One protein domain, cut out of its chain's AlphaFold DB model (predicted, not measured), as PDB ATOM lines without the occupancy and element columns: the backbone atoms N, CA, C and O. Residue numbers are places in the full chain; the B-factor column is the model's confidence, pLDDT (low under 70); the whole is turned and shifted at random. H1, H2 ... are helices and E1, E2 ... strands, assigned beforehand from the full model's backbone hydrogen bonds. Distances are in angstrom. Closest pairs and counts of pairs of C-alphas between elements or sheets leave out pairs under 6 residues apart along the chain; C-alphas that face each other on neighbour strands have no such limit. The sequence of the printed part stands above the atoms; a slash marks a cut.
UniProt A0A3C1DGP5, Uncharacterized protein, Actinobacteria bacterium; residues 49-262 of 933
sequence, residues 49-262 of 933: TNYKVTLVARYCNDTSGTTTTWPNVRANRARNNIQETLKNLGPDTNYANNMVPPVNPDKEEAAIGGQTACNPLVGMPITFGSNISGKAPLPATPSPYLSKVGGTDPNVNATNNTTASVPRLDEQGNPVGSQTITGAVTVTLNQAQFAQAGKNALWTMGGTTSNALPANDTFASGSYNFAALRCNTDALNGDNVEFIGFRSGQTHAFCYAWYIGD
ATOM      1  N   THR A  49      58.671 -21.410  -5.953       74.94
ATOM      2  CA  THR A  49      57.884 -20.333  -6.562       74.94
ATOM      3  C   THR A  49      57.222 -20.700  -7.893       74.94
ATOM      4  O   THR A  49      56.245 -20.056  -8.289       74.94
ATOM      5  N   ASN A  50      57.689 -21.766  -8.550       83.62
ATOM      6  CA  ASN A  50      57.085 -22.272  -9.781       83.62
ATOM      7  C   ASN A  50      55.826 -23.109  -9.530       83.62
ATOM      8  O   ASN A  50      55.007 -23.248 -10.437       83.62
ATOM      9  N   TYR A  51      55.643 -23.629  -8.312       91.62
ATOM     10  CA  TYR A  51      54.501 -24.469  -7.975       91.62
ATOM     11  C   TYR A  51      53.362 -23.642  -7.400       91.62
ATOM     12  O   TYR A  51      53.535 -22.871  -6.453       91.62
ATOM     13  N   LYS A  52      52.173 -23.804  -7.974       95.62
ATOM     14  CA  LYS A  52      50.985 -23.040  -7.603       95.62
ATOM     15  C   LYS A  52      49.809 -23.962  -7.326       95.62
ATOM     16  O   LYS A  52      49.616 -24.967  -8.002       95.62
ATOM     17  N   VAL A  53      48.959 -23.575  -6.388       96.88
ATOM     18  CA  VAL A  53      47.661 -24.217  -6.171       96.88
ATOM     19  C   VAL A  53      46.590 -23.144  -6.205       96.88
ATOM     20  O   VAL A  53      46.647 -22.189  -5.431       96.88
ATOM     21  N   THR A  54      45.611 -23.282  -7.095       97.94
ATOM     22  CA  THR A  54      44.433 -22.414  -7.090       97.94
ATOM     23  C   THR A  54      43.311 -23.077  -6.305       97.94
ATOM     24  O   THR A  54      42.767 -24.102  -6.712       97.94
ATOM     25  N   LEU A  55      42.974 -22.469  -5.172       97.69
ATOM     26  CA  LEU A  55      41.915 -22.885  -4.263       97.69
ATOM     27  C   LEU A  55      40.656 -22.086  -4.594       97.69
ATOM     28  O   LEU A  55      40.670 -20.854  -4.543       97.69
ATOM     29  N   VAL A  56      39.578 -22.772  -4.945       96.12
ATOM     30  CA  VAL A  56      38.310 -22.181  -5.376       96.12
ATOM     31  C   VAL A  56      37.226 -22.567  -4.384       96.12
ATOM     32  O   VAL A  56      37.113 -23.735  -4.022       96.12
ATOM     33  N   ALA A  57      36.410 -21.601  -3.968       92.88
ATOM     34  CA  ALA A  57      35.234 -21.851  -3.148       92.88
ATOM     35  C   ALA A  57      33.960 -21.379  -3.855       92.88
ATOM     36  O   ALA A  57      33.865 -20.268  -4.400       92.88
ATOM     37  N   ARG A  58      32.952 -22.247  -3.830       90.19
ATOM     38  CA  ARG A  58      31.635 -22.020  -4.424       90.19
ATOM     39  C   ARG A  58      30.565 -22.402  -3.425       90.19
ATOM     40  O   ARG A  58      30.713 -23.398  -2.726       90.19
ATOM     41  N   TYR A  59      29.465 -21.662  -3.407       86.94
ATOM     42  CA  TYR A  59      28.254 -22.128  -2.747       86.94
ATOM     43  C   TYR A  59      27.102 -22.205  -3.736       86.94
ATOM     44  O   TYR A  59      26.897 -21.305  -4.546       86.94
ATOM     45  N   CYS A  60      26.336 -23.276  -3.661       83.94
ATOM     46  CA  CYS A  60      25.137 -23.468  -4.457       83.94
ATOM     47  C   CYS A  60      23.920 -23.188  -3.586       83.94
ATOM     48  O   CYS A  60      23.917 -23.543  -2.411       83.94
ATOM     49  N   ASN A  61      22.886 -22.560  -4.137       77.88
ATOM     50  CA  ASN A  61      21.653 -22.361  -3.378       77.88
ATOM     51  C   ASN A  61      21.022 -23.718  -3.037       77.88
ATOM     52  O   ASN A  61      20.965 -24.604  -3.901       77.88
ATOM     53  N   ASP A  62      20.529 -23.869  -1.806       74.25
ATOM     54  CA  ASP A  62      19.720 -25.030  -1.455       74.25
ATOM     55  C   ASP A  62      18.383 -24.977  -2.218       74.25
ATOM     56  O   ASP A  62      17.538 -24.112  -1.993       74.25
ATOM     57  N   THR A  63      18.196 -25.904  -3.157       69.31
ATOM     58  CA  THR A  63      16.928 -26.107  -3.875       69.31
ATOM     59  C   THR A  63      16.239 -27.412  -3.477       69.31
ATOM     60  O   THR A  63      15.302 -27.840  -4.149       69.31
ATOM     61  N   SER A  64      16.726 -28.089  -2.435       64.38
ATOM     62  CA  SER A  64      16.251 -29.404  -2.001       64.38
ATOM     63  C   SER A  64      14.960 -29.347  -1.185       64.38
ATOM     64  O   SER A  64      14.247 -30.349  -1.105       64.38
ATOM     65  N   GLY A  65      14.622 -28.199  -0.592       64.81
ATOM     66  CA  GLY A  65      13.516 -28.113   0.365       64.81
ATOM     67  C   GLY A  65      13.763 -29.031   1.568       64.81
ATOM     68  O   GLY A  65      14.849 -29.040   2.132       64.81
ATOM     69  N   THR A  66      12.776 -29.845   1.953       57.59
ATOM     70  CA  THR A  66      12.917 -30.850   3.029       57.59
ATOM     71  C   THR A  66      13.487 -32.190   2.547       57.59
ATOM     72  O   THR A  66      13.434 -33.175   3.279       57.59
ATOM     73  N   THR A  67      13.981 -32.281   1.306       63.44
ATOM     74  CA  THR A  67      14.473 -33.551   0.753       63.44
ATOM     75  C   THR A  67      15.894 -33.881   1.226       63.44
ATOM     76  O   THR A  67      16.675 -33.029   1.657       63.44
ATOM     77  N   THR A  68      16.250 -35.162   1.139       68.88
ATOM     78  CA  THR A  68      17.552 -35.710   1.549       68.88
ATOM     79  C   THR A  68      18.636 -35.595   0.471       68.88
ATOM     80  O   THR A  68      19.690 -36.219   0.602       68.88
ATOM     81  N   THR A  69      18.384 -34.838  -0.604       75.69
ATOM     82  CA  THR A  69      19.247 -34.769  -1.792       75.69
ATOM     83  C   THR A  69      19.551 -33.325  -2.177       75.69
ATOM     84  O   THR A  69      18.635 -32.537  -2.375       75.69
ATOM     85  N   TRP A  70      20.824 -32.996  -2.386       79.94
ATOM     86  CA  TRP A  70      21.302 -31.723  -2.920       79.94
ATOM     87  C   TRP A  70      21.743 -31.875  -4.382       79.94
ATOM     88  O   TRP A  70      22.899 -32.204  -4.646       79.94
ATOM     89  N   PRO A  71      20.854 -31.628  -5.362       75.56
ATOM     90  CA  PRO A  71      21.097 -31.987  -6.760       75.56
ATOM     91  C   PRO A  71      22.103 -31.083  -7.490       75.56
ATOM     92  O   PRO A  71      22.522 -31.433  -8.592       75.56
ATOM     93  N   ASN A  72      22.468 -29.937  -6.907       79.25
ATOM     94  CA  ASN A  72      23.235 -28.883  -7.586       79.25
ATOM     95  C   ASN A  72      24.757 -29.005  -7.422       79.25
ATOM     96  O   ASN A  72      25.503 -28.220  -8.003       79.25
ATOM     97  N   VAL A  73      25.218 -29.959  -6.614       82.75
ATOM     98  CA  VAL A  73      26.639 -30.265  -6.441       82.75
ATOM     99  C   VAL A  73      26.844 -31.709  -6.845       82.75
ATOM    100  O   VAL A  73      26.105 -32.583  -6.401       82.75
ATOM    101  N   ARG A  74      27.838 -31.972  -7.693       84.50
ATOM    102  CA  ARG A  74      28.184 -33.341  -8.078       84.50
ATOM    103  C   ARG A  74      28.688 -34.138  -6.892       84.50
ATOM    104  O   ARG A  74      29.362 -33.574  -6.030       84.50
ATOM    105  N   ALA A  75      28.439 -35.439  -6.901       82.94
ATOM    106  CA  ALA A  75      29.115 -36.335  -5.978       82.94
ATOM    107  C   ALA A  75      30.579 -36.549  -6.363       82.94
ATOM    108  O   ALA A  75      30.960 -36.420  -7.529       82.94
ATOM    109  N   ASN A  76      31.372 -36.905  -5.360       80.31
ATOM    110  CA  ASN A  76      32.719 -37.437  -5.531       80.31
ATOM    111  C   ASN A  76      32.651 -38.852  -6.132       80.31
ATOM    112  O   ASN A  76      31.565 -39.385  -6.376       80.31
ATOM    113  N   ARG A  77      33.804 -39.464  -6.415       78.00
ATOM    114  CA  ARG A  77      33.848 -40.740  -7.154       78.00
ATOM    115  C   ARG A  77      33.090 -41.869  -6.464       78.00
ATOM    116  O   ARG A  77      32.520 -42.711  -7.153       78.00
ATOM    117  N   ALA A  78      33.114 -41.914  -5.130       73.94
ATOM    118  CA  ALA A  78      32.357 -42.878  -4.347       73.94
ATOM    119  C   ALA A  78      31.279 -42.190  -3.503       73.94
ATOM    120  O   ALA A  78      31.519 -41.188  -2.832       73.94
ATOM    121  N   ARG A  79      30.092 -42.802  -3.484       77.94
ATOM    122  CA  ARG A  79      28.984 -42.460  -2.585       77.94
ATOM    123  C   ARG A  79      28.957 -43.424  -1.409       77.94
ATOM    124  O   ARG A  79      28.090 -44.287  -1.315       77.94
ATOM    125  N   ASN A  80      29.974 -43.331  -0.567       70.69
ATOM    126  CA  ASN A  80      30.157 -44.217   0.577       70.69
ATOM    127  C   ASN A  80      29.799 -43.518   1.899       70.69
ATOM    128  O   ASN A  80      29.522 -42.320   1.947       70.69
ATOM    129  N   ASN A  81      29.859 -44.272   2.997       74.50
ATOM    130  CA  ASN A  81      29.586 -43.776   4.348       74.50
ATOM    131  C   ASN A  81      30.699 -42.856   4.919       74.50
ATOM    132  O   ASN A  81      30.710 -42.554   6.110       74.50
ATOM    133  N   ILE A  82      31.661 -42.429   4.091       73.12
ATOM    134  CA  ILE A  82      32.667 -41.408   4.437       73.12
ATOM    135  C   ILE A  82      32.201 -40.023   3.954       73.12
ATOM    136  O   ILE A  82      32.786 -39.011   4.318       73.12
ATOM    137  N   GLN A  83      31.108 -39.950   3.183       78.81
ATOM    138  CA  GLN A  83      30.555 -38.692   2.700       78.81
ATOM    139  C   GLN A  83      30.027 -37.810   3.848       78.81
ATOM    140  O   GLN A  83      28.966 -38.050   4.424       78.81
ATOM    141  N   GLU A  84      30.752 -36.733   4.140       80.31
ATOM    142  CA  GLU A  84      30.515 -35.830   5.269       80.31
ATOM    143  C   GLU A  84      29.415 -34.797   5.023       80.31
ATOM    144  O   GLU A  84      29.028 -34.071   5.936       80.31
ATOM    145  N   THR A  85      28.872 -34.744   3.807       77.31
ATOM    146  CA  THR A  85      27.668 -33.955   3.508       77.31
ATOM    147  C   THR A  85      26.436 -34.490   4.218       77.31
ATOM    148  O   THR A  85      25.469 -33.755   4.403       77.31
ATOM    149  N   LEU A  86      26.444 -35.790   4.556       78.00
ATOM    150  CA  LEU A  86      25.342 -36.521   5.186       78.00
ATOM    151  C   LEU A  86      24.020 -36.517   4.394       78.00
ATOM    152  O   LEU A  86      23.001 -37.013   4.883       78.00
ATOM    153  N   LYS A  87      24.040 -35.988   3.166       79.50
ATOM    154  CA  LYS A  87      22.932 -35.922   2.213       79.50
ATOM    155  C   LYS A  87      23.397 -36.372   0.841       79.50
ATOM    156  O   LYS A  87      24.543 -36.135   0.463       79.50
ATOM    157  N   ASN A  88      22.498 -36.967   0.068       82.44
ATOM    158  CA  ASN A  88      22.835 -37.404  -1.275       82.44
ATOM    159  C   ASN A  88      23.164 -36.187  -2.149       82.44
ATOM    160  O   ASN A  88      22.451 -35.190  -2.105       82.44
ATOM    161  N   LEU A  89      24.221 -36.250  -2.949       83.56
ATOM    162  CA  LEU A  89      24.578 -35.168  -3.869       83.56
ATOM    163  C   LEU A  89      23.934 -35.389  -5.247       83.56
ATOM    164  O   LEU A  89      23.382 -36.458  -5.519       83.56
ATOM    165  N   GLY A  90      24.012 -34.380  -6.114       82.00
ATOM    166  CA  GLY A  90      23.607 -34.410  -7.521       82.00
ATOM    167  C   GLY A  90      24.405 -35.418  -8.343       82.00
ATOM    168  O   GLY A  90      25.038 -36.280  -7.755       82.00
ATOM    169  N   PRO A  91      24.394 -35.366  -9.686       83.25
ATOM    170  CA  PRO A  91      25.006 -36.388 -10.541       83.25
ATOM    171  C   PRO A  91      26.433 -36.778 -10.138       83.25
ATOM    172  O   PRO A  91      27.166 -35.965  -9.574       83.25
ATOM    173  N   ASP A  92      26.839 -38.004 -10.465       81.69
ATOM    174  CA  ASP A  92      28.218 -38.435 -10.245       81.69
ATOM    175  C   ASP A  92      29.214 -37.496 -10.938       81.69
ATOM    176  O   ASP A  92      28.899 -36.750 -11.885       81.69
ATOM    177  N   THR A  93      30.435 -37.531 -10.424       80.75
ATOM    178  CA  THR A  93      31.578 -36.857 -11.016       80.75
ATOM    179  C   THR A  93      31.692 -37.134 -12.521       80.75
ATOM    180  O   THR A  93      31.415 -38.231 -13.005       80.75
ATOM    181  N   ASN A  94      32.080 -36.117 -13.292       80.25
ATOM    182  CA  ASN A  94      32.292 -36.217 -14.741       80.25
ATOM    183  C   ASN A  94      33.774 -36.453 -15.102       80.25
ATOM    184  O   ASN A  94      34.168 -36.338 -16.275       80.25
ATOM    185  N   TYR A  95      34.620 -36.752 -14.114       80.94
ATOM    186  CA  TYR A  95      35.983 -37.209 -14.356       80.94
ATOM    187  C   TYR A  95      35.989 -38.701 -14.675       80.94
ATOM    188  O   TYR A  95      35.281 -39.501 -14.071       80.94
ATOM    189  N   ALA A  96      36.793 -39.073 -15.668       72.38
ATOM    190  CA  ALA A  96      37.052 -40.475 -15.946       72.38
ATOM    191  C   ALA A  96      37.870 -41.084 -14.795       72.38
ATOM    192  O   ALA A  96      38.577 -40.371 -14.088       72.38
ATOM    193  N   ASN A  97      37.833 -42.407 -14.639       63.09
ATOM    194  CA  ASN A  97      38.551 -43.091 -13.556       63.09
ATOM    195  C   ASN A  97      40.071 -42.857 -13.570       63.09
ATOM    196  O   ASN A  97      40.685 -42.873 -12.509       63.09
ATOM    197  N   ASN A  98      40.659 -42.615 -14.748       62.22
ATOM    198  CA  ASN A  98      42.076 -42.266 -14.912       62.22
ATOM    199  C   ASN A  98      42.374 -40.780 -14.642       62.22
ATOM    200  O   ASN A  98      43.512 -40.345 -14.771       62.22
ATOM    201  N   MET A  99      41.345 -39.992 -14.321       67.44
ATOM    202  CA  MET A  99      41.433 -38.573 -14.004       67.44
ATOM    203  C   MET A  99      42.054 -37.727 -15.115       67.44
ATOM    204  O   MET A  99      42.716 -36.738 -14.831       67.44
ATOM    205  N   VAL A 100      41.872 -38.082 -16.387       69.44
ATOM    206  CA  VAL A 100      42.330 -37.254 -17.511       69.44
ATOM    207  C   VAL A 100      41.124 -36.560 -18.158       69.44
ATOM    208  O   VAL A 100      40.211 -37.249 -18.626       69.44
ATOM    209  N   PRO A 101      41.072 -35.213 -18.202       74.50
ATOM    210  CA  PRO A 101      41.984 -34.237 -17.571       74.50
ATOM    211  C   PRO A 101      41.840 -34.180 -16.032       74.50
ATOM    212  O   PRO A 101      40.800 -34.626 -15.531       74.50
ATOM    213  N   PRO A 102      42.834 -33.628 -15.294       83.44
ATOM    214  CA  PRO A 102      42.737 -33.388 -13.847       83.44
ATOM    215  C   PRO A 102      41.613 -32.404 -13.494       83.44
ATOM    216  O   PRO A 102      41.011 -31.800 -14.389       83.44
ATOM    217  N   VAL A 103      41.334 -32.223 -12.197       87.69
ATOM    218  CA  VAL A 103      40.371 -31.224 -11.698       87.69
ATOM    219  C   VAL A 103      40.670 -29.865 -12.323       87.69
ATOM    220  O   VAL A 103      41.789 -29.361 -12.224       87.69
ATOM    221  N   ASN A 104      39.684 -29.281 -13.003       88.62
ATOM    222  CA  ASN A 104      39.875 -28.049 -13.762       88.62
ATOM    223  C   ASN A 104      38.574 -27.236 -13.898       88.62
ATOM    224  O   ASN A 104      37.482 -27.808 -13.824       88.62
ATOM    225  N   PRO A 105      38.671 -25.919 -14.165       88.88
ATOM    226  CA  PRO A 105      37.506 -25.048 -14.290       88.88
ATOM    227  C   PRO A 105      36.512 -25.471 -15.377       88.88
ATOM    228  O   PRO A 105      35.313 -25.341 -15.164       88.88
ATOM    229  N   ASP A 106      36.962 -26.002 -16.518       86.50
ATOM    230  CA  ASP A 106      36.049 -26.347 -17.618       86.50
ATOM    231  C   ASP A 106      35.109 -27.500 -17.245       86.50
ATOM    232  O   ASP A 106      33.987 -27.563 -17.747       86.50
ATOM    233  N   LYS A 107      35.549 -28.409 -16.364       86.62
ATOM    234  CA  LYS A 107      34.727 -29.515 -15.852       86.62
ATOM    235  C   LYS A 107      33.951 -29.165 -14.585       86.62
ATOM    236  O   LYS A 107      32.796 -29.578 -14.492       86.62
ATOM    237  N   GLU A 108      34.562 -28.439 -13.649       86.62
ATOM    238  CA  GLU A 108      33.934 -28.042 -12.377       86.62
ATOM    239  C   GLU A 108      32.850 -26.972 -12.555       86.62
ATOM    240  O   GLU A 108      31.838 -27.005 -11.864       86.62
ATOM    241  N   GLU A 109      33.037 -26.042 -13.492       80.69
ATOM    242  CA  GLU A 109      32.099 -24.937 -13.751       80.69
ATOM    243  C   GLU A 109      31.148 -25.252 -14.921       80.69
ATOM    244  O   GLU A 109      30.376 -24.401 -15.374       80.69
ATOM    245  N   ALA A 110      31.193 -26.481 -15.451       75.62
ATOM    246  CA  ALA A 110      30.288 -26.915 -16.505       75.62
ATOM    247  C   ALA A 110      28.829 -26.869 -16.023       75.62
ATOM    248  O   ALA A 110      28.494 -27.339 -14.939       75.62
ATOM    249  N   ALA A 111      27.918 -26.421 -16.891       61.91
ATOM    250  CA  ALA A 111      26.485 -26.269 -16.597       61.91
ATOM    251  C   ALA A 111      25.716 -27.557 -16.242       61.91
ATOM    252  O   ALA A 111      24.508 -27.528 -16.003       61.91
ATOM    253  N   ILE A 112      26.381 -28.706 -16.238       56.09
ATOM    254  CA  ILE A 112      25.760 -30.004 -16.013       56.09
ATOM    255  C   ILE A 112      25.678 -30.244 -14.494       56.09
ATOM    256  O   ILE A 112      26.697 -30.211 -13.814       56.09
ATOM    257  N   GLY A 113      24.483 -30.550 -13.974       53.25
ATOM    258  CA  GLY A 113      24.278 -30.886 -12.555       53.25
ATOM    259  C   GLY A 113      24.071 -29.690 -11.618       53.25
ATOM    260  O   GLY A 113      24.432 -29.783 -10.456       53.25
ATOM    261  N   GLY A 114      23.530 -28.565 -12.106       56.28
ATOM    262  CA  GLY A 114      23.128 -27.422 -11.268       56.28
ATOM    263  C   GLY A 114      24.261 -26.502 -10.795       56.28
ATOM    264  O   GLY A 114      23.979 -25.482 -10.168       56.28
ATOM    265  N   GLN A 115      25.517 -26.794 -11.160       68.81
ATOM    266  CA  GLN A 115      26.692 -26.001 -10.771       68.81
ATOM    267  C   GLN A 115      26.690 -24.562 -11.332       68.81
ATOM    268  O   GLN A 115      27.272 -23.660 -10.739       68.81
ATOM    269  N   THR A 116      25.939 -24.291 -12.407       65.62
ATOM    270  CA  THR A 116      25.702 -22.927 -12.928       65.62
ATOM    271  C   THR A 116      24.890 -22.028 -12.003       65.62
ATOM    272  O   THR A 116      24.891 -20.814 -12.193       65.62
ATOM    273  N   ALA A 117      24.180 -22.596 -11.026       70.19
ATOM    274  CA  ALA A 117      23.446 -21.841 -10.012       70.19
ATOM    275  C   ALA A 117      24.312 -21.506  -8.782       70.19
ATOM    276  O   ALA A 117      23.797 -20.973  -7.794       70.19
ATOM    277  N   CYS A 118      25.601 -21.849  -8.818       84.81
ATOM    278  CA  CYS A 118      26.518 -21.639  -7.713       84.81
ATOM    279  C   CYS A 118      27.246 -20.302  -7.844       84.81
ATOM    280  O   CYS A 118      27.587 -19.837  -8.928       84.81
ATOM    281  N   ASN A 119      27.476 -19.676  -6.699       87.94
ATOM    282  CA  ASN A 119      28.024 -18.341  -6.575       87.94
ATOM    283  C   ASN A 119      29.430 -18.412  -5.963       87.94
ATOM    284  O   ASN A 119      29.714 -19.308  -5.157       87.94
ATOM    285  N   PRO A 120      30.326 -17.474  -6.315       90.44
ATOM    286  CA  PRO A 120      31.645 -17.398  -5.707       90.44
ATOM    287  C   PRO A 120      31.537 -17.116  -4.211       90.44
ATOM    288  O   PRO A 120      30.804 -16.222  -3.786       90.44
ATOM    289  N   LEU A 121      32.310 -17.856  -3.420       87.38
ATOM    290  CA  LEU A 121      32.392 -17.666  -1.980       87.38
ATOM    291  C   LEU A 121      33.709 -16.942  -1.659       87.38
ATOM    292  O   LEU A 121      34.780 -17.545  -1.706       87.38
ATOM    293  N   VAL A 122      33.643 -15.627  -1.419       89.44
ATOM    294  CA  VAL A 122      34.809 -14.733  -1.247       89.44
ATOM    295  C   VAL A 122      35.169 -14.590   0.224       89.44
ATOM    296  O   VAL A 122      34.319 -14.195   1.009       89.44
ATOM    297  N   GLY A 123      36.433 -14.836   0.574       87.75
ATOM    298  CA  GLY A 123      36.986 -14.769   1.929       87.75
ATOM    299  C   GLY A 123      36.956 -16.104   2.682       87.75
ATOM    300  O   GLY A 123      37.152 -16.113   3.896       87.75
ATOM    301  N   MET A 124      36.683 -17.214   1.985       88.12
ATOM    302  CA  MET A 124      36.533 -18.539   2.581       88.12
ATOM    303  C   MET A 124      37.925 -19.060   2.916       88.12
ATOM    304  O   MET A 124      38.743 -19.161   1.995       88.12
ATOM    305  N   PRO A 125      38.229 -19.380   4.182       90.69
ATOM    306  CA  PRO A 125      39.498 -19.999   4.513       90.69
ATOM    307  C   PRO A 125      39.553 -21.422   3.967       90.69
ATOM    308  O   PRO A 125      38.609 -22.199   4.104       90.69
ATOM    309  N   ILE A 126      40.690 -21.744   3.367       93.62
ATOM    310  CA  ILE A 126      41.072 -23.080   2.932       93.62
ATOM    311  C   ILE A 126      42.482 -23.323   3.481       93.62
ATOM    312  O   ILE A 126      43.418 -22.568   3.193       93.62
ATOM    313  N   THR A 127      42.626 -24.332   4.337       94.56
ATOM    314  CA  THR A 127      43.853 -24.579   5.107       94.56
ATOM    315  C   THR A 127      44.644 -25.738   4.518       94.56
ATOM    316  O   THR A 127      44.068 -26.747   4.120       94.56
ATOM    317  N   PHE A 128      45.968 -25.599   4.466       96.12
ATOM    318  CA  PHE A 128      46.890 -26.686   4.138       96.12
ATOM    319  C   PHE A 128      47.319 -27.471   5.373       96.12
ATOM    320  O   PHE A 128      47.227 -26.979   6.496       96.12
ATOM    321  N   GLY A 129      47.807 -28.690   5.165       91.81
ATOM    322  CA  GLY A 129      48.489 -29.461   6.196       91.81
ATOM    323  C   GLY A 129      49.293 -30.624   5.634       91.81
ATOM    324  O   GLY A 129      49.359 -30.814   4.421       91.81
ATOM    325  N   SER A 130      49.935 -31.373   6.529       85.75
ATOM    326  CA  SER A 130      50.835 -32.480   6.181       85.75
ATOM    327  C   SER A 130      50.177 -33.864   6.205       85.75
ATOM    328  O   SER A 130      50.781 -34.851   5.803       85.75
ATOM    329  N   ASN A 131      48.973 -33.969   6.769       77.62
ATOM    330  CA  ASN A 131      48.266 -35.234   6.967       77.62
ATOM    331  C   ASN A 131      46.796 -34.991   7.317       77.62
ATOM    332  O   ASN A 131      46.419 -33.885   7.703       77.62
ATOM    333  N   ILE A 132      45.986 -36.050   7.306       82.12
ATOM    334  CA  ILE A 132      44.656 -36.056   7.927       82.12
ATOM    335  C   ILE A 132      44.827 -36.238   9.445       82.12
ATOM    336  O   ILE A 132      45.584 -37.098   9.897       82.12
ATOM    337  N   SER A 133      44.162 -35.412  10.257       80.31
ATOM    338  CA  SER A 133      44.393 -35.339  11.715       80.31
ATOM    339  C   SER A 133      43.103 -35.432  12.537       80.31
ATOM    340  O   SER A 133      42.966 -34.864  13.623       80.31
ATOM    341  N   GLY A 134      42.130 -36.173  12.014       79.19
ATOM    342  CA  GLY A 134      40.823 -36.357  12.633       79.19
ATOM    343  C   GLY A 134      39.838 -35.299  12.163       79.19
ATOM    344  O   GLY A 134      39.779 -34.996  10.973       79.19
ATOM    345  N   LYS A 135      39.046 -34.751  13.088       78.50
ATOM    346  CA  LYS A 135      37.927 -33.871  12.750       78.50
ATOM    347  C   LYS A 135      38.064 -32.470  13.349       78.50
ATOM    348  O   LYS A 135      38.579 -32.304  14.462       78.50
ATOM    349  N   ALA A 136      37.628 -31.460  12.606       73.25
ATOM    350  CA  ALA A 136      37.476 -30.089  13.075       73.25
ATOM    351  C   ALA A 136      36.044 -29.871  13.588       73.25
ATOM    352  O   ALA A 136      35.090 -30.379  12.991       73.25
ATOM    353  N   PRO A 137      35.879 -29.145  14.707       66.62
ATOM    354  CA  PRO A 137      34.560 -28.795  15.204       66.62
ATOM    355  C   PRO A 137      33.904 -27.741  14.301       66.62
ATOM    356  O   PRO A 137      34.571 -26.969  13.612       66.62
ATOM    357  N   LEU A 138      32.580 -27.707  14.336       67.00
ATOM    358  CA  LEU A 138      31.709 -26.706  13.743       67.00
ATOM    359  C   LEU A 138      31.115 -25.842  14.868       67.00
ATOM    360  O   LEU A 138      31.007 -26.302  16.005       67.00
ATOM    361  N   PRO A 139      30.689 -24.597  14.591       55.28
ATOM    362  CA  PRO A 139      30.108 -23.695  15.594       55.28
ATOM    363  C   PRO A 139      28.711 -24.123  16.114       55.28
ATOM    364  O   PRO A 139      28.012 -23.329  16.738       55.28
ATOM    365  N   ALA A 140      28.307 -25.378  15.891       52.56
ATOM    366  CA  ALA A 140      27.052 -25.991  16.324       52.56
ATOM    367  C   ALA A 140      27.259 -26.858  17.573       52.56
ATOM    368  O   ALA A 140      28.258 -27.570  17.663       52.56
ATOM    369  N   THR A 141      26.302 -26.873  18.508       48.31
ATOM    370  CA  THR A 141      26.292 -27.868  19.596       48.31
ATOM    371  C   THR A 141      25.023 -28.725  19.533       48.31
ATOM    372  O   THR A 141      23.934 -28.155  19.619       48.31
ATOM    373  N   PRO A 142      25.140 -30.065  19.452       49.75
ATOM    374  CA  PRO A 142      26.381 -30.828  19.269       49.75
ATOM    375  C   PRO A 142      26.914 -30.685  17.824       49.75
ATOM    376  O   PRO A 142      26.169 -30.341  16.911       49.75
ATOM    377  N   SER A 143      28.218 -30.878  17.620       51.22
ATOM    378  CA  SER A 143      28.897 -30.532  16.362       51.22
ATOM    379  C   SER A 143      28.979 -31.734  15.415       51.22
ATOM    380  O   SER A 143      29.595 -32.730  15.798       51.22
ATOM    381  N   PRO A 144      28.480 -31.662  14.164       57.09
ATOM    382  CA  PRO A 144      29.014 -32.499  13.099       57.09
ATOM    383  C   PRO A 144      30.511 -32.227  12.955       57.09
ATOM    384  O   PRO A 144      30.998 -31.123  13.206       57.09
ATOM    385  N   TYR A 145      31.249 -33.261  12.609       69.38
ATOM    386  CA  TYR A 145      32.698 -33.271  12.593       69.38
ATOM    387  C   TYR A 145      33.140 -33.433  11.142       69.38
ATOM    388  O   TYR A 145      32.967 -34.515  10.589       69.38
ATOM    389  N   LEU A 146      33.689 -32.381  10.537       79.50
ATOM    390  CA  LEU A 146      34.299 -32.471   9.208       79.50
ATOM    391  C   LEU A 146      35.764 -32.876   9.347       79.50
ATOM    392  O   LEU A 146      36.436 -32.444  10.290       79.50
ATOM    393  N   SER A 147      36.270 -33.700   8.437       85.56
ATOM    394  CA  SER A 147      37.683 -34.053   8.366       85.56
ATOM    395  C   SER A 147      38.540 -32.788   8.337       85.56
ATOM    396  O   SER A 147      38.167 -31.762   7.757       85.56
ATOM    397  N   LYS A 148      39.693 -32.852   9.008       87.56
ATOM    398  CA  LYS A 148      40.669 -31.764   9.035       87.56
ATOM    399  C   LYS A 148      42.063 -32.241   8.688       87.56
ATOM    400  O   LYS A 148      42.466 -33.358   9.033       87.56
ATOM    401  N   VAL A 149      42.822 -31.329   8.101       88.50
ATOM    402  CA  VAL A 149      44.268 -31.480   8.000       88.50
ATOM    403  C   VAL A 149      44.922 -31.296   9.373       88.50
ATOM    404  O   VAL A 149      44.363 -30.672  10.280       88.50
ATOM    405  N   GLY A 150      46.118 -31.842   9.545       83.25
ATOM    406  CA  GLY A 150      46.991 -31.543  10.672       83.25
ATOM    407  C   GLY A 150      48.449 -31.480  10.262       83.25
ATOM    408  O   GLY A 150      48.771 -31.240   9.105       83.25
ATOM    409  N   GLY A 151      49.313 -31.641  11.258       82.75
ATOM    410  CA  GLY A 151      50.726 -31.297  11.176       82.75
ATOM    411  C   GLY A 151      51.068 -30.262  12.237       82.75
ATOM    412  O   GLY A 151      50.184 -29.579  12.758       82.75
ATOM    413  N   THR A 152      52.342 -30.146  12.586       80.56
ATOM    414  CA  THR A 152      52.821 -29.168  13.577       80.56
ATOM    415  C   THR A 152      53.627 -28.035  12.951       80.56
ATOM    416  O   THR A 152      53.884 -27.047  13.634       80.56
ATOM    417  N   ASP A 153      54.004 -28.148  11.672       84.81
ATOM    418  CA  ASP A 153      54.777 -27.123  10.972       84.81
ATOM    419  C   ASP A 153      53.861 -25.966  10.526       84.81
ATOM    420  O   ASP A 153      53.041 -26.144   9.616       84.81
ATOM    421  N   PRO A 154      53.986 -24.767  11.123       84.81
ATOM    422  CA  PRO A 154      53.169 -23.618  10.747       84.81
ATOM    423  C   PRO A 154      53.427 -23.139   9.311       84.81
ATOM    424  O   PRO A 154      52.567 -22.476   8.740       84.81
ATOM    425  N   ASN A 155      54.574 -23.480   8.709       86.00
ATOM    426  CA  ASN A 155      54.878 -23.115   7.324       86.00
ATOM    427  C   ASN A 155      54.119 -23.988   6.317       86.00
ATOM    428  O   ASN A 155      53.853 -23.546   5.201       86.00
ATOM    429  N   VAL A 156      53.743 -25.207   6.713       85.81
ATOM    430  CA  VAL A 156      52.842 -26.066   5.935       85.81
ATOM    431  C   VAL A 156      51.394 -25.679   6.213       85.81
ATOM    432  O   VAL A 156      50.635 -25.475   5.270       85.81
ATOM    433  N   ASN A 157      51.036 -25.501   7.490       87.00
ATOM    434  CA  ASN A 157      49.666 -25.282   7.964       87.00
ATOM    435  C   ASN A 157      49.125 -23.856   7.730       87.00
ATOM    436  O   ASN A 157      48.508 -23.246   8.609       87.00
ATOM    437  N   ALA A 158      49.374 -23.297   6.550       90.75
ATOM    438  CA  ALA A 158      48.896 -21.976   6.176       90.75
ATOM    439  C   ALA A 158      47.399 -22.013   5.834       90.75
ATOM    440  O   ALA A 158      46.913 -22.932   5.175       90.75
ATOM    441  N   THR A 159      46.670 -20.983   6.261       92.06
ATOM    442  CA  THR A 159      45.271 -20.761   5.874       92.06
ATOM    443  C   THR A 159      45.211 -19.678   4.814       92.06
ATOM    444  O   THR A 159      45.738 -18.585   5.016       92.06
ATOM    445  N   ASN A 160      44.555 -19.982   3.701       94.31
ATOM    446  CA  ASN A 160      44.462 -19.109   2.542       94.31
ATOM    447  C   ASN A 160      42.998 -18.728   2.330       94.31
ATOM    448  O   ASN A 160      42.152 -19.600   2.150       94.31
ATOM    449  N   ASN A 161      42.697 -17.434   2.353       93.00
ATOM    450  CA  ASN A 161      41.336 -16.953   2.141       93.00
ATOM    451  C   ASN A 161      41.095 -16.729   0.649       93.00
ATOM    452  O   ASN A 161      41.897 -16.062  -0.010       93.00
ATOM    453  N   THR A 162      39.983 -17.239   0.119       93.81
ATOM    454  CA  THR A 162      39.579 -16.936  -1.259       93.81
ATOM    455  C   THR A 162      39.370 -15.434  -1.453       93.81
ATOM    456  O   THR A 162      38.985 -14.707  -0.540       93.81
ATOM    457  N   THR A 163      39.606 -14.945  -2.664       94.31
ATOM    458  CA  THR A 163      39.445 -13.532  -3.031       94.31
ATOM    459  C   THR A 163      38.348 -13.369  -4.080       94.31
ATOM    460  O   THR A 163      37.753 -14.350  -4.530       94.31
ATOM    461  N   ALA A 164      38.051 -12.126  -4.473       93.25
ATOM    462  CA  ALA A 164      37.030 -11.844  -5.479       93.25
ATOM    463  C   ALA A 164      37.300 -12.581  -6.801       93.25
ATOM    464  O   ALA A 164      36.380 -13.186  -7.354       93.25
ATOM    465  N   SER A 165      38.552 -12.576  -7.272       95.44
ATOM    466  CA  SER A 165      38.981 -13.310  -8.462       95.44
ATOM    467  C   SER A 165      40.501 -13.408  -8.583       95.44
ATOM    468  O   SER A 165      41.205 -12.479  -8.194       95.44
ATOM    469  N   VAL A 166      40.986 -14.459  -9.247       97.25
ATOM    470  CA  VAL A 166      42.388 -14.631  -9.670       97.25
ATOM    471  C   VAL A 166      42.475 -14.922 -11.173       97.25
ATOM    472  O   VAL A 166      41.479 -15.359 -11.757       97.25
ATOM    473  N   PRO A 167      43.627 -14.703 -11.835       97.00
ATOM    474  CA  PRO A 167      43.836 -15.169 -13.205       97.00
ATOM    475  C   PRO A 167      43.639 -16.685 -13.312       97.00
ATOM    476  O   PRO A 167      44.110 -17.437 -12.460       97.00
ATOM    477  N   ARG A 168      42.967 -17.150 -14.369       95.12
ATOM    478  CA  ARG A 168      42.921 -18.582 -14.687       95.12
ATOM    479  C   ARG A 168      44.305 -19.013 -15.154       95.12
ATOM    480  O   ARG A 168      44.840 -18.398 -16.072       95.12
ATOM    481  N   LEU A 169      44.841 -20.080 -14.568       95.00
ATOM    482  CA  LEU A 169      46.124 -20.651 -14.972       95.00
ATOM    483  C   LEU A 169      45.943 -22.006 -15.675       95.00
ATOM    484  O   LEU A 169      44.974 -22.720 -15.399       95.00
ATOM    485  N   ASP A 170      46.861 -22.338 -16.580       91.50
ATOM    486  CA  ASP A 170      47.009 -23.674 -17.165       91.50
ATOM    487  C   ASP A 170      47.734 -24.638 -16.202       91.50
ATOM    488  O   ASP A 170      47.988 -24.303 -15.042       91.50
ATOM    489  N   GLU A 171      48.034 -25.857 -16.653       88.56
ATOM    490  CA  GLU A 171      48.712 -26.891 -15.852       88.56
ATOM    491  C   GLU A 171      50.170 -26.526 -15.504       88.56
ATOM    492  O   GLU A 171      50.741 -27.078 -14.560       88.56
ATOM    493  N   GLN A 172      50.756 -25.555 -16.209       91.88
ATOM    494  CA  GLN A 172      52.111 -25.037 -16.002       91.88
ATOM    495  C   GLN A 172      52.120 -23.736 -15.176       91.88
ATOM    496  O   GLN A 172      53.168 -23.124 -14.960       91.88
ATOM    497  N   GLY A 173      50.956 -23.289 -14.696       91.44
ATOM    498  CA  GLY A 173      50.837 -22.094 -13.866       91.44
ATOM    499  C   GLY A 173      50.929 -20.778 -14.641       91.44
ATOM    500  O   GLY A 173      51.140 -19.726 -14.014       91.44
ATOM    501  N   ASN A 174      50.755 -20.820 -15.966       93.81
ATOM    502  CA  ASN A 174      50.727 -19.651 -16.839       93.81
ATOM    503  C   ASN A 174      49.290 -19.144 -17.034       93.81
ATOM    504  O   ASN A 174      48.364 -19.948 -17.141       93.81
ATOM    505  N   PRO A 175      49.064 -17.820 -17.111       95.12
ATOM    506  CA  PRO A 175      47.736 -17.270 -17.364       95.12
ATOM    507  C   PRO A 175      47.140 -17.693 -18.715       95.12
ATOM    508  O   PRO A 175      47.760 -17.535 -19.765       95.12
ATOM    509  N   VAL A 176      45.882 -18.139 -18.700       93.88
ATOM    510  CA  VAL A 176      45.109 -18.483 -19.900       93.88
ATOM    511  C   VAL A 176      44.414 -17.228 -20.435       93.88
ATOM    512  O   VAL A 176      43.249 -16.946 -20.139       93.88
ATOM    513  N   GLY A 177      45.147 -16.437 -21.221       93.31
ATOM    514  CA  GLY A 177      44.644 -15.180 -21.785       93.31
ATOM    515  C   GLY A 177      44.184 -14.196 -20.701       93.31
ATOM    516  O   GLY A 177      44.868 -14.001 -19.701       93.31
ATOM    517  N   SER A 178      43.017 -13.572 -20.891       92.75
ATOM    518  CA  SER A 178      42.404 -12.656 -19.913       92.75
ATOM    519  C   SER A 178      41.347 -13.327 -19.026       92.75
ATOM    520  O   SER A 178      40.497 -12.638 -18.461       92.75
ATOM    521  N   GLN A 179      41.321 -14.662 -18.964       92.75
ATOM    522  CA  GLN A 179      40.323 -15.386 -18.179       92.75
ATOM    523  C   GLN A 179      40.626 -15.292 -16.680       92.75
ATOM    524  O   GLN A 179      41.782 -15.303 -16.253       92.75
ATOM    525  N   THR A 180      39.572 -15.246 -15.870       94.81
ATOM    526  CA  THR A 180      39.656 -15.180 -14.406       94.81
ATOM    527  C   THR A 180      38.745 -16.211 -13.763       94.81
ATOM    528  O   THR A 180      37.691 -16.530 -14.310       94.81
ATOM    529  N   ILE A 181      39.106 -16.658 -12.565       94.38
ATOM    530  CA  ILE A 181      38.282 -17.511 -11.708       94.38
ATOM    531  C   ILE A 181      37.856 -16.676 -10.505       94.38
ATOM    532  O   ILE A 181      38.706 -16.167  -9.777       94.38
ATOM    533  N   THR A 182      36.551 -16.499 -10.307       94.38
ATOM    534  CA  THR A 182      36.000 -15.768  -9.155       94.38
ATOM    535  C   THR A 182      36.062 -16.614  -7.882       94.38
ATOM    536  O   THR A 182      36.203 -17.831  -7.971       94.38
ATOM    537  N   GLY A 183      35.950 -16.011  -6.693       93.00
ATOM    538  CA  GLY A 183      35.855 -16.748  -5.418       93.00
ATOM    539  C   GLY A 183      37.029 -17.698  -5.167       93.00
ATOM    540  O   GLY A 183      36.824 -18.832  -4.744       93.00
ATOM    541  N   ALA A 184      38.244 -17.269  -5.501       96.88
ATOM    542  CA  ALA A 184      39.421 -18.126  -5.536       96.88
ATOM    543  C   ALA A 184      40.677 -17.406  -5.037       96.88
ATOM    544  O   ALA A 184      40.723 -16.176  -4.965       96.88
ATOM    545  N   VAL A 185      41.698 -18.178  -4.678       97.75
ATOM    546  CA  VAL A 185      43.040 -17.699  -4.340       97.75
ATOM    547  C   VAL A 185      44.076 -18.621  -4.970       97.75
ATOM    548  O   VAL A 185      43.954 -19.839  -4.890       97.75
ATOM    549  N   THR A 186      45.096 -18.045  -5.602       97.81
ATOM    550  CA  THR A 186      46.246 -18.797  -6.105       97.81
ATOM    551  C   THR A 186      47.386 -18.648  -5.113       97.81
ATOM    552  O   THR A 186      47.849 -17.539  -4.851       97.81
ATOM    553  N   VAL A 187      47.826 -19.774  -4.568       96.69
ATOM    554  CA  VAL A 187      48.922 -19.858  -3.611       96.69
ATOM    555  C   VAL A 187      50.147 -20.364  -4.348       96.69
ATOM    556  O   VAL A 187      50.146 -21.482  -4.855       96.69
ATOM    557  N   THR A 188      51.192 -19.549  -4.402       95.94
ATOM    558  CA  THR A 188      52.531 -20.033  -4.736       95.94
ATOM    559  C   THR A 188      53.078 -20.780  -3.527       95.94
ATOM    560  O   THR A 188      53.089 -20.228  -2.424       95.94
ATOM    561  N   LEU A 189      53.494 -22.032  -3.717       92.81
ATOM    562  CA  LEU A 189      53.964 -22.856  -2.615       92.81
ATOM    563  C   LEU A 189      55.242 -22.268  -2.014       92.81
ATOM    564  O   LEU A 189      56.129 -21.787  -2.717       92.81
ATOM    565  N   ASN A 190      55.340 -22.310  -0.688       89.62
ATOM    566  CA  ASN A 190      56.608 -22.071  -0.005       89.62
ATOM    567  C   ASN A 190      57.432 -23.368   0.067       89.62
ATOM    568  O   ASN A 190      56.944 -24.455  -0.245       89.62
ATOM    569  N   GLN A 191      58.680 -23.270   0.529       87.81
ATOM    570  CA  GLN A 191      59.588 -24.419   0.589       87.81
ATOM    571  C   GLN A 191      59.036 -25.597   1.409       87.81
ATOM    572  O   GLN A 191      59.241 -26.750   1.038       87.81
ATOM    573  N   ALA A 192      58.342 -25.327   2.517       86.56
ATOM    574  CA  ALA A 192      57.808 -26.373   3.385       86.56
ATOM    575  C   ALA A 192      56.629 -27.096   2.722       86.56
ATOM    576  O   ALA A 192      56.582 -28.322   2.720       86.56
ATOM    577  N   GLN A 193      55.710 -26.352   2.103       90.44
ATOM    578  CA  GLN A 193      54.574 -26.908   1.364       90.44
ATOM    579  C   GLN A 193      55.033 -27.688   0.134       90.44
ATOM    580  O   GLN A 193      54.561 -28.796  -0.095       90.44
ATOM    581  N   PHE A 194      55.993 -27.146  -0.616       87.69
ATOM    582  CA  PHE A 194      56.612 -27.828  -1.748       87.69
ATOM    583  C   PHE A 194      57.283 -29.141  -1.315       87.69
ATOM    584  O   PHE A 194      57.088 -30.179  -1.944       87.69
ATOM    585  N   ALA A 195      57.987 -29.132  -0.179       81.69
ATOM    586  CA  ALA A 195      58.573 -30.341   0.389       81.69
ATOM    587  C   ALA A 195      57.523 -31.377   0.832       81.69
ATOM    588  O   ALA A 195      57.819 -32.568   0.791       81.69
ATOM    589  N   GLN A 196      56.323 -30.962   1.259       81.06
ATOM    590  CA  GLN A 196      55.222 -31.895   1.531       81.06
ATOM    591  C   GLN A 196      54.580 -32.411   0.241       81.06
ATOM    592  O   GLN A 196      54.283 -33.598   0.155       81.06
ATOM    593  N   ALA A 197      54.418 -31.563  -0.777       79.31
ATOM    594  CA  ALA A 197      53.895 -31.977  -2.078       79.31
ATOM    595  C   ALA A 197      54.785 -33.058  -2.708       79.31
ATOM    596  O   ALA A 197      54.281 -34.094  -3.120       79.31
ATOM    597  N   GLY A 198      56.113 -32.885  -2.662       70.62
ATOM    598  CA  GLY A 198      57.075 -33.894  -3.122       70.62
ATOM    599  C   GLY A 198      57.113 -35.186  -2.290       70.62
ATOM    600  O   GLY A 198      57.751 -36.148  -2.696       70.62
ATOM    601  N   LYS A 199      56.444 -35.220  -1.131       73.19
ATOM    602  CA  LYS A 199      56.260 -36.420  -0.295       73.19
ATOM    603  C   LYS A 199      54.865 -37.023  -0.424       73.19
ATOM    604  O   LYS A 199      54.527 -37.905   0.354       73.19
ATOM    605  N   ASN A 200      54.031 -36.499  -1.321       70.50
ATOM    606  CA  ASN A 200      52.604 -36.809  -1.370       70.50
ATOM    607  C   ASN A 200      51.900 -36.603  -0.014       70.50
ATOM    608  O   ASN A 200      50.957 -37.297   0.350       70.50
ATOM    609  N   ALA A 201      52.349 -35.593   0.723       78.81
ATOM    610  CA  ALA A 201      51.872 -35.263   2.054       78.81
ATOM    611  C   ALA A 201      51.316 -33.838   2.128       78.81
ATOM    612  O   ALA A 201      51.091 -33.338   3.220       78.81
ATOM    613  N   LEU A 202      51.103 -33.142   1.007       86.75
ATOM    614  CA  LEU A 202      50.393 -31.863   1.029       86.75
ATOM    615  C   LEU A 202      48.890 -32.121   0.935       86.75
ATOM    616  O   LEU A 202      48.402 -32.648  -0.057       86.75
ATOM    617  N   TRP A 203      48.161 -31.719   1.965       91.50
ATOM    618  CA  TRP A 203      46.712 -31.856   2.056       91.50
ATOM    619  C   TRP A 203      46.068 -30.489   2.172       91.50
ATOM    620  O   TRP A 203      46.694 -29.532   2.634       91.50
ATOM    621  N   THR A 204      44.790 -30.404   1.832       93.62
ATOM    622  CA  THR A 204      43.979 -29.226   2.115       93.62
ATOM    623  C   THR A 204      42.632 -29.582   2.711       93.62
ATOM    624  O   THR A 204      42.148 -30.694   2.538       93.62
ATOM    625  N   MET A 205      42.038 -28.635   3.434       91.12
ATOM    626  CA  MET A 205      40.665 -28.692   3.912       91.12
ATOM    627  C   MET A 205      39.932 -27.386   3.645       91.12
ATOM    628  O   MET A 205      40.534 -26.310   3.674       91.12
ATOM    629  N   GLY A 206      38.613 -27.477   3.499       89.62
ATOM    630  CA  GLY A 206      37.745 -26.320   3.657       89.62
ATOM    631  C   GLY A 206      37.698 -25.866   5.119       89.62
ATOM    632  O   GLY A 206      37.629 -26.692   6.033       89.62
ATOM    633  N   GLY A 207      37.724 -24.556   5.354       87.56
ATOM    634  CA  GLY A 207      37.740 -23.981   6.697       87.56
ATOM    635  C   GLY A 207      39.131 -23.972   7.326       87.56
ATOM    636  O   GLY A 207      40.140 -23.988   6.629       87.56
ATOM    637  N   THR A 208      39.175 -23.937   8.659       87.44
ATOM    638  CA  THR A 208      40.397 -24.024   9.471       87.44
ATOM    639  C   THR A 208      40.399 -25.273  10.351       87.44
ATOM    640  O   THR A 208      39.362 -25.866  10.643       87.44
ATOM    641  N   THR A 209      41.571 -25.655  10.865       85.69
ATOM    642  CA  THR A 209      41.716 -26.827  11.753       85.69
ATOM    643  C   THR A 209      40.971 -26.697  13.087       85.69
ATOM    644  O   THR A 209      40.697 -27.705  13.746       85.69
ATOM    645  N   SER A 210      40.641 -25.466  13.487       81.19
ATOM    646  CA  SER A 210      39.828 -25.153  14.662       81.19
ATOM    647  C   SER A 210      38.355 -24.917  14.333       81.19
ATOM    648  O   SER A 210      37.545 -24.912  15.255       81.19
ATOM    649  N   ASN A 211      38.003 -24.718  13.059       78.94
ATOM    650  CA  ASN A 211      36.637 -24.475  12.625       78.94
ATOM    651  C   ASN A 211      36.469 -24.765  11.123       78.94
ATOM    652  O   ASN A 211      36.894 -23.967  10.290       78.94
ATOM    653  N   ALA A 212      35.822 -25.878  10.768       77.12
ATOM    654  CA  ALA A 212      35.685 -26.293   9.367       77.12
ATOM    655  C   ALA A 212      34.668 -25.468   8.550       77.12
ATOM    656  O   ALA A 212      34.707 -25.485   7.323       77.12
ATOM    657  N   LEU A 213      33.788 -24.706   9.210       75.88
ATOM    658  CA  LEU A 213      32.890 -23.731   8.572       75.88
ATOM    659  C   LEU A 213      32.930 -22.423   9.378       75.88
ATOM    660  O   LEU A 213      31.996 -22.109  10.126       75.88
ATOM    661  N   PRO A 214      34.048 -21.681   9.308       65.44
ATOM    662  CA  PRO A 214      34.261 -20.525  10.155       65.44
ATOM    663  C   PRO A 214      33.375 -19.355   9.755       65.44
ATOM    664  O   PRO A 214      33.190 -19.052   8.579       65.44
ATOM    665  N   ALA A 215      32.871 -18.671  10.778       57.53
ATOM    666  CA  ALA A 215      32.213 -17.389  10.625       57.53
ATOM    667  C   ALA A 215      33.262 -16.270  10.629       57.53
ATOM    668  O   ALA A 215      34.156 -16.264  11.478       57.53
ATOM    669  N   ASN A 216      33.151 -15.323   9.707       55.41
ATOM    670  CA  ASN A 216      33.907 -14.071   9.713       55.41
ATOM    671  C   ASN A 216      32.976 -12.921   9.280       55.41
ATOM    672  O   ASN A 216      31.808 -13.167   8.987       55.41
ATOM    673  N   ASP A 217      33.453 -11.677   9.228       44.81
ATOM    674  CA  ASP A 217      32.620 -10.497   8.924       44.81
ATOM    675  C   ASP A 217      31.878 -10.568   7.565       44.81
ATOM    676  O   ASP A 217      30.922  -9.830   7.340       44.81
ATOM    677  N   THR A 218      32.289 -11.480   6.674       46.84
ATOM    678  CA  THR A 218      31.659 -11.782   5.372       46.84
ATOM    679  C   THR A 218      30.883 -13.118   5.378       46.84
ATOM    680  O   THR A 218      30.088 -13.376   4.480       46.84
ATOM    681  N   PHE A 219      31.087 -13.968   6.394       59.47
ATOM    682  CA  PHE A 219      30.580 -15.342   6.514       59.47
ATOM    683  C   PHE A 219      29.762 -15.473   7.795       59.47
ATOM    684  O   PHE A 219      30.316 -15.652   8.881       59.47
ATOM    685  N   ALA A 220      28.438 -15.408   7.699       55.69
ATOM    686  CA  ALA A 220      27.593 -15.635   8.864       55.69
ATOM    687  C   ALA A 220      27.674 -17.109   9.316       55.69
ATOM    688  O   ALA A 220      27.602 -18.042   8.512       55.69
ATOM    689  N   SER A 221      27.835 -17.318  10.626       54.91
ATOM    690  CA  SER A 221      27.826 -18.656  11.229       54.91
ATOM    691  C   SER A 221      26.535 -19.397  10.872       54.91
ATOM    692  O   SER A 221      25.456 -18.812  10.950       54.91
ATOM    693  N   GLY A 222      26.642 -20.668  10.476       58.59
ATOM    694  CA  GLY A 222      25.488 -21.512  10.143       58.59
ATOM    695  C   GLY A 222      24.892 -21.301   8.747       58.59
ATOM    696  O   GLY A 222      23.952 -21.997   8.403       58.59
ATOM    697  N   SER A 223      25.442 -20.403   7.920       68.69
ATOM    698  CA  SER A 223      24.867 -20.088   6.595       68.69
ATOM    699  C   SER A 223      25.253 -21.049   5.459       68.69
ATOM    700  O   SER A 223      24.800 -20.883   4.325       68.69
ATOM    701  N   TYR A 224      26.132 -22.019   5.730       76.50
ATOM    702  CA  TYR A 224      26.650 -22.938   4.721       76.50
ATOM    703  C   TYR A 224      26.829 -24.353   5.268       76.50
ATOM    704  O   TYR A 224      27.185 -24.531   6.431       76.50
ATOM    705  N   ASN A 225      26.657 -25.348   4.397       77.56
ATOM    706  CA  ASN A 225      26.994 -26.750   4.644       77.56
ATOM    707  C   ASN A 225      28.100 -27.210   3.690       77.56
ATOM    708  O   ASN A 225      28.147 -26.770   2.541       77.56
ATOM    709  N   PHE A 226      28.972 -28.112   4.146       83.31
ATOM    710  CA  PHE A 226      29.956 -28.759   3.277       83.31
ATOM    711  C   PHE A 226      29.263 -29.671   2.252       83.31
ATOM    712  O   PHE A 226      28.332 -30.398   2.603       83.31
ATOM    713  N   ALA A 227      29.721 -29.632   0.997       82.81
ATOM    714  CA  ALA A 227      29.204 -30.473  -0.079       82.81
ATOM    715  C   ALA A 227      30.295 -31.342  -0.724       82.81
ATOM    716  O   ALA A 227      30.138 -32.548  -0.839       82.81
ATOM    717  N   ALA A 228      31.405 -30.768  -1.169       87.69
ATOM    718  CA  ALA A 228      32.484 -31.563  -1.750       87.69
ATOM    719  C   ALA A 228      33.798 -30.796  -1.704       87.69
ATOM    720  O   ALA A 228      33.808 -29.571  -1.785       87.69
ATOM    721  N   LEU A 229      34.905 -31.521  -1.642       90.56
ATOM    722  CA  LEU A 229      36.241 -31.004  -1.894       90.56
ATOM    723  C   LEU A 229      36.894 -31.912  -2.933       90.56
ATOM    724  O   LEU A 229      36.726 -33.125  -2.862       90.56
ATOM    725  N   ARG A 230      37.571 -31.330  -3.925       89.25
ATOM    726  CA  ARG A 230      38.303 -32.058  -4.978       89.25
ATOM    727  C   ARG A 230      39.599 -31.336  -5.281       89.25
ATOM    728  O   ARG A 230      39.540 -30.125  -5.471       89.25
ATOM    729  N   CYS A 231      40.724 -32.038  -5.403       88.38
ATOM    730  CA  CYS A 231      42.022 -31.418  -5.677       88.38
ATOM    731  C   CYS A 231      42.871 -32.238  -6.641       88.38
ATOM    732  O   CYS A 231      43.389 -33.281  -6.267       88.38
ATOM    733  N   ASN A 232      43.107 -31.713  -7.846       81.94
ATOM    734  CA  ASN A 232      43.871 -32.323  -8.948       81.94
ATOM    735  C   ASN A 232      43.393 -33.724  -9.393       81.94
ATOM    736  O   ASN A 232      42.952 -33.908 -10.528       81.94
ATOM    737  N   THR A 233      43.459 -34.706  -8.502       73.62
ATOM    738  CA  THR A 233      42.757 -35.983  -8.567       73.62
ATOM    739  C   THR A 233      41.397 -35.802  -7.893       73.62
ATOM    740  O   THR A 233      41.306 -35.253  -6.799       73.62
ATOM    741  N   ASP A 234      40.314 -36.213  -8.555       63.19
ATOM    742  CA  ASP A 234      38.995 -36.147  -7.926       63.19
ATOM    743  C   ASP A 234      38.951 -37.044  -6.685       63.19
ATOM    744  O   ASP A 234      39.484 -38.163  -6.678       63.19
ATOM    745  N   ALA A 235      38.274 -36.535  -5.669       67.81
ATOM    746  CA  ALA A 235      38.156 -37.142  -4.368       67.81
ATOM    747  C   ALA A 235      37.492 -38.514  -4.472       67.81
ATOM    748  O   ALA A 235      36.418 -38.680  -5.067       67.81
ATOM    749  N   LEU A 236      38.137 -39.530  -3.897       68.19
ATOM    750  CA  LEU A 236      37.517 -40.845  -3.780       68.19
ATOM    751  C   LEU A 236      36.365 -40.790  -2.774       68.19
ATOM    752  O   LEU A 236      35.292 -41.320  -3.049       68.19
ATOM    753  N   ASN A 237      36.593 -40.115  -1.648       73.38
ATOM    754  CA  ASN A 237      35.668 -40.016  -0.530       73.38
ATOM    755  C   ASN A 237      35.020 -38.627  -0.480       73.38
ATOM    756  O   ASN A 237      35.549 -37.650  -0.998       73.38
ATOM    757  N   GLY A 238      33.819 -38.540   0.082       76.62
ATOM    758  CA  GLY A 238      33.068 -37.289   0.185       76.62
ATOM    759  C   GLY A 238      33.400 -36.459   1.426       76.62
ATOM    760  O   GLY A 238      32.463 -35.995   2.068       76.62
ATOM    761  N   ASP A 239      34.668 -36.322   1.814       84.38
ATOM    762  CA  ASP A 239      35.099 -35.648   3.045       84.38
ATOM    763  C   ASP A 239      35.773 -34.285   2.822       84.38
ATOM    764  O   ASP A 239      36.113 -33.892   1.712       84.38
ATOM    765  N   ASN A 240      35.912 -33.508   3.899       87.31
ATOM    766  CA  ASN A 240      36.420 -32.132   3.877       87.31
ATOM    767  C   ASN A 240      37.956 -32.028   3.828       87.31
ATOM    768  O   ASN A 240      38.510 -30.961   4.082       87.31
ATOM    769  N   VAL A 241      38.664 -33.115   3.534       88.06
ATOM    770  CA  VAL A 241      40.116 -33.113   3.322       88.06
ATOM    771  C   VAL A 241      40.419 -33.731   1.979       88.06
ATOM    772  O   VAL A 241      39.803 -34.718   1.611       88.06
ATOM    773  N   GLU A 242      41.381 -33.166   1.265       88.06
ATOM    774  CA  GLU A 242      41.817 -33.745   0.005       88.06
ATOM    775  C   GLU A 242      43.319 -33.581  -0.190       88.06
ATOM    776  O   GLU A 242      43.935 -32.609   0.265       88.06
ATOM    777  N   PHE A 243      43.904 -34.568  -0.855       83.81
ATOM    778  CA  PHE A 243      45.307 -34.592  -1.204       83.81
ATOM    779  C   PHE A 243      45.596 -33.635  -2.370       83.81
ATOM    780  O   PHE A 243      44.872 -33.588  -3.363       83.81
ATOM    781  N   ILE A 244      46.691 -32.879  -2.277       85.69
ATOM    782  CA  ILE A 244      47.182 -32.022  -3.357       85.69
ATOM    783  C   ILE A 244      48.393 -32.696  -3.998       85.69
ATOM    784  O   ILE A 244      49.523 -32.562  -3.528       85.69
ATOM    785  N   GLY A 245      48.148 -33.382  -5.112       79.25
ATOM    786  CA  GLY A 245      49.201 -33.912  -5.976       79.25
ATOM    787  C   GLY A 245      49.505 -32.994  -7.155       79.25
ATOM    788  O   GLY A 245      48.652 -32.213  -7.572       79.25
ATOM    789  N   PHE A 246      50.684 -33.160  -7.753       80.50
ATOM    790  CA  PHE A 246      51.045 -32.610  -9.062       80.50
ATOM    791  C   PHE A 246      51.448 -33.768  -9.974       80.50
ATOM    792  O   PHE A 246      52.197 -34.650  -9.559       80.50
ATOM    793  N   ARG A 247      50.934 -33.793 -11.203       73.75
ATOM    794  CA  ARG A 247      51.357 -34.772 -12.212       73.75
ATOM    795  C   ARG A 247      52.712 -34.394 -12.792       73.75
ATOM    796  O   ARG A 247      53.143 -33.249 -12.684       73.75
ATOM    797  N   SER A 248      53.364 -35.342 -13.450       68.44
ATOM    798  CA  SER A 248      54.596 -35.053 -14.182       68.44
ATOM    799  C   SER A 248      54.373 -33.965 -15.228       68.44
ATOM    800  O   SER A 248      53.360 -33.947 -15.930       68.44
ATOM    801  N   GLY A 249      55.287 -32.994 -15.253       74.38
ATOM    802  CA  GLY A 249      55.186 -31.794 -16.087       74.38
ATOM    803  C   GLY A 249      54.136 -30.762 -15.642       74.38
ATOM    804  O   GLY A 249      54.014 -29.717 -16.285       74.38
ATOM    805  N   GLN A 250      53.397 -31.013 -14.555       81.38
ATOM    806  CA  GLN A 250      52.434 -30.075 -13.975       81.38
ATOM    807  C   GLN A 250      53.090 -29.293 -12.833       81.38
ATOM    808  O   GLN A 250      53.648 -29.862 -11.897       81.38
ATOM    809  N   THR A 251      52.957 -27.973 -12.866       91.00
ATOM    810  CA  THR A 251      53.386 -27.080 -11.777       91.00
ATOM    811  C   THR A 251      52.206 -26.347 -11.147       91.00
ATOM    812  O   THR A 251      52.369 -25.630 -10.162       91.00
ATOM    813  N   HIS A 252      50.989 -26.540 -11.663       93.75
ATOM    814  CA  HIS A 252      49.790 -25.918 -11.127       93.75
ATOM    815  C   HIS A 252      48.616 -26.889 -10.972       93.75
ATOM    816  O   HIS A 252      48.227 -27.564 -11.924       93.75
ATOM    817  N   ALA A 253      48.018 -26.909  -9.779       92.38
ATOM    818  CA  ALA A 253      46.867 -27.740  -9.429       92.38
ATOM    819  C   ALA A 253      45.647 -26.893  -9.025       92.38
ATOM    820  O   ALA A 253      45.784 -25.822  -8.430       92.38
ATOM    821  N   PHE A 254      44.442 -27.403  -9.292       94.69
ATOM    822  CA  PHE A 254      43.193 -26.816  -8.805       94.69
ATOM    823  C   PHE A 254      42.606 -27.623  -7.654       94.69
ATOM    824  O   PHE A 254      42.548 -28.850  -7.728       94.69
ATOM    825  N   CYS A 255      42.077 -26.908  -6.662       95.31
ATOM    826  CA  CYS A 255      41.196 -27.444  -5.637       95.31
ATOM    827  C   CYS A 255      39.856 -26.715  -5.643       95.31
ATOM    828  O   CYS A 255      39.836 -25.490  -5.534       95.31
ATOM    829  N   TYR A 256      38.749 -27.448  -5.715       93.44
ATOM    830  CA  TYR A 256      37.397 -26.902  -5.650       93.44
ATOM    831  C   TYR A 256      36.693 -27.367  -4.380       93.44
ATOM    832  O   TYR A 256      36.443 -28.558  -4.199       93.44
ATOM    833  N   ALA A 257      36.357 -26.403  -3.525       92.25
ATOM    834  CA  ALA A 257      35.527 -26.575  -2.346       92.25
ATOM    835  C   ALA A 257      34.100 -26.090  -2.648       92.25
ATOM    836  O   ALA A 257      33.859 -24.910  -2.926       92.25
ATOM    837  N   TRP A 258      33.152 -27.014  -2.591       89.12
ATOM    838  CA  TRP A 258      31.737 -26.790  -2.830       89.12
ATOM    839  C   TRP A 258      30.968 -26.795  -1.515       89.12
ATOM    840  O   TRP A 258      31.118 -27.693  -0.682       89.12
ATOM    841  N   TYR A 259      30.089 -25.811  -1.378       86.31
ATOM    842  CA  TYR A 259      29.208 -25.624  -0.236       86.31
ATOM    843  C   TYR A 259      27.756 -25.490  -0.695       86.31
ATOM    844  O   TYR A 259      27.477 -25.150  -1.846       86.31
ATOM    845  N   ILE A 260      26.819 -25.712   0.218       80.75
ATOM    846  CA  ILE A 260      25.405 -25.376   0.028       80.75
ATOM    847  C   ILE A 260      25.093 -24.154   0.878       80.75
ATOM    848  O   ILE A 260      25.344 -24.179   2.078       80.75
ATOM    849  N   GLY A 261      24.580 -23.092   0.259       77.25
ATOM    850  CA  GLY A 261      24.070 -21.912   0.948       77.25
ATOM    851  C   GLY A 261      22.674 -22.184   1.487       77.25
ATOM    852  O   GLY A 261      21.733 -22.322   0.704       77.25
ATOM    853  N   ASP A 262      22.559 -22.247   2.808       65.94
ATOM    854  CA  ASP A 262      21.300 -22.369   3.535       65.94
ATOM    855  C   ASP A 262      21.318 -21.343   4.670       65.94
ATOM    856  O   ASP A 262      22.178 -21.391   5.546       65.94
TER     857      ASP A 262
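This is residues 49 to 262 of the 933 residues of an uncharacterized protein of Actinobacteria bacterium (UniProt A0A3C1DGP5). Two twisted sheets partly face to face make the body: a large branched one of E1, E4, E9, E10, E12 and E14, with the long strands E1 and E14 side by side through its middle, and a smaller one of E8, E5, E11 and E13, with the hairpin E6 and E7 packed on the side of it away from the large sheet. The two-strand sheet E2 and E3 faces the large sheet near one end of E1, which completes a stack of sheets, three sheets face to face in turn, while the short helices H1 and H2 only graze the sheets. The printed part has 214 residues, with the order E1 E2 E3 H1 E4 E5 E6 E7 E8 E9 E10 H2 E11 E12 E13 E14. The class is mostly strand, though under half of the residues are in named elements; the large sheet is mixed, E8 E5 E11 E13 and E6 E7 are antiparallel, and E2 E3 is parallel. The whole is compact and rounded, with a radius of gyration of the C-alphas of 15.8 A and spans of 47 by 37 by 34 A.

E1, residues 52 to 61, begins with C-alpha 52 at (50.985, -23.040, -7.603) and is 29.6 A long. E2 is residues 69 to 74, E3 residues 88 to 90, H1 residues 105 to 108 and E4 residues 118 to 120. E5 is residues 125 to 129, 13.2 A, E6 residues 131 to 136, 13.4 A, E7 residues 146 to 150, 12.8 A, and E8 residues 159 to 161. E9, residues 163 to 169, is 15.4 A long. E10, residues 175 to 188, bends by 148 degrees at residue 179 and ends with C-alpha 188 at (52.531, -20.033, -4.736). H2 is residues 191 to 197 and E11 residues 203 to 206. E12, residues 224 to 231, is 20.4 A long and bends by 55 degrees at residue 227. E13 is residues 241 to 243. E14, residues 252 to 261, is 28.7 A long and ends with C-alpha 261 at (24.070, -21.912, 0.948).

In the strongly twisted branched sheet, E4 and E10 lie on one side of E1 and E14 on the other side. E1 and E14 are parallel at 18 degrees, with N 56 and O 255 2.8 A apart. E1 is antiparallel to E10, with N 55 and O 185 at 2.8 A, and to E4, with N 59 and O 119 at 2.9 A. E9 and E10 are a hairpin, with N 166 and O 181 at 2.9 A. E12 is antiparallel to E14, with N 258 and O 228 at 2.8 A. E8 runs on into E9 at 99 degrees across a break of 1 residue. The sheet E8 E5 E11 E13 faces the branched sheet, its best plane 24 degrees from the other's; N 126 and O 160, 2.9 A, N 127 and O 205, 3.0 A, and N 204 and O 242, 2.8 A, are within hydrogen-bond range across its pairs. The hairpin E6 and E7 has N 148 and O 134 at 2.9 A, and the closest C-alphas of E7 and E11 are those of Lys 148 and Met 205, 6.0 A apart. E2 and E3 are parallel, with N 70 and O 88 at 2.7 A; the closest C-alphas of E2 and E12 are those of Val 73 and Ala 227, 6.9 A apart. H1 only grazes the branched sheet, and H2 only grazes the sheet E8 E5 E11 E13 with its residues 193 to 197. In H2 every O i to N i+4 pair is within hydrogen-bond range; H1 is too short for such a pair, and its 1 pair of O i and N i+3 is not within range.

The C-alphas of Pro 142 and Gly 177, the two farthest apart, are 47.6 A from each other. The printed part has no cut. The links E2 to E3, E3 to H1 and E11 to E12 are long, the last with 17 residues. The mean pLDDT of the printed part is 81.0, and 40 residues are under 70, among them residues 137 to 145 and 214 to 223.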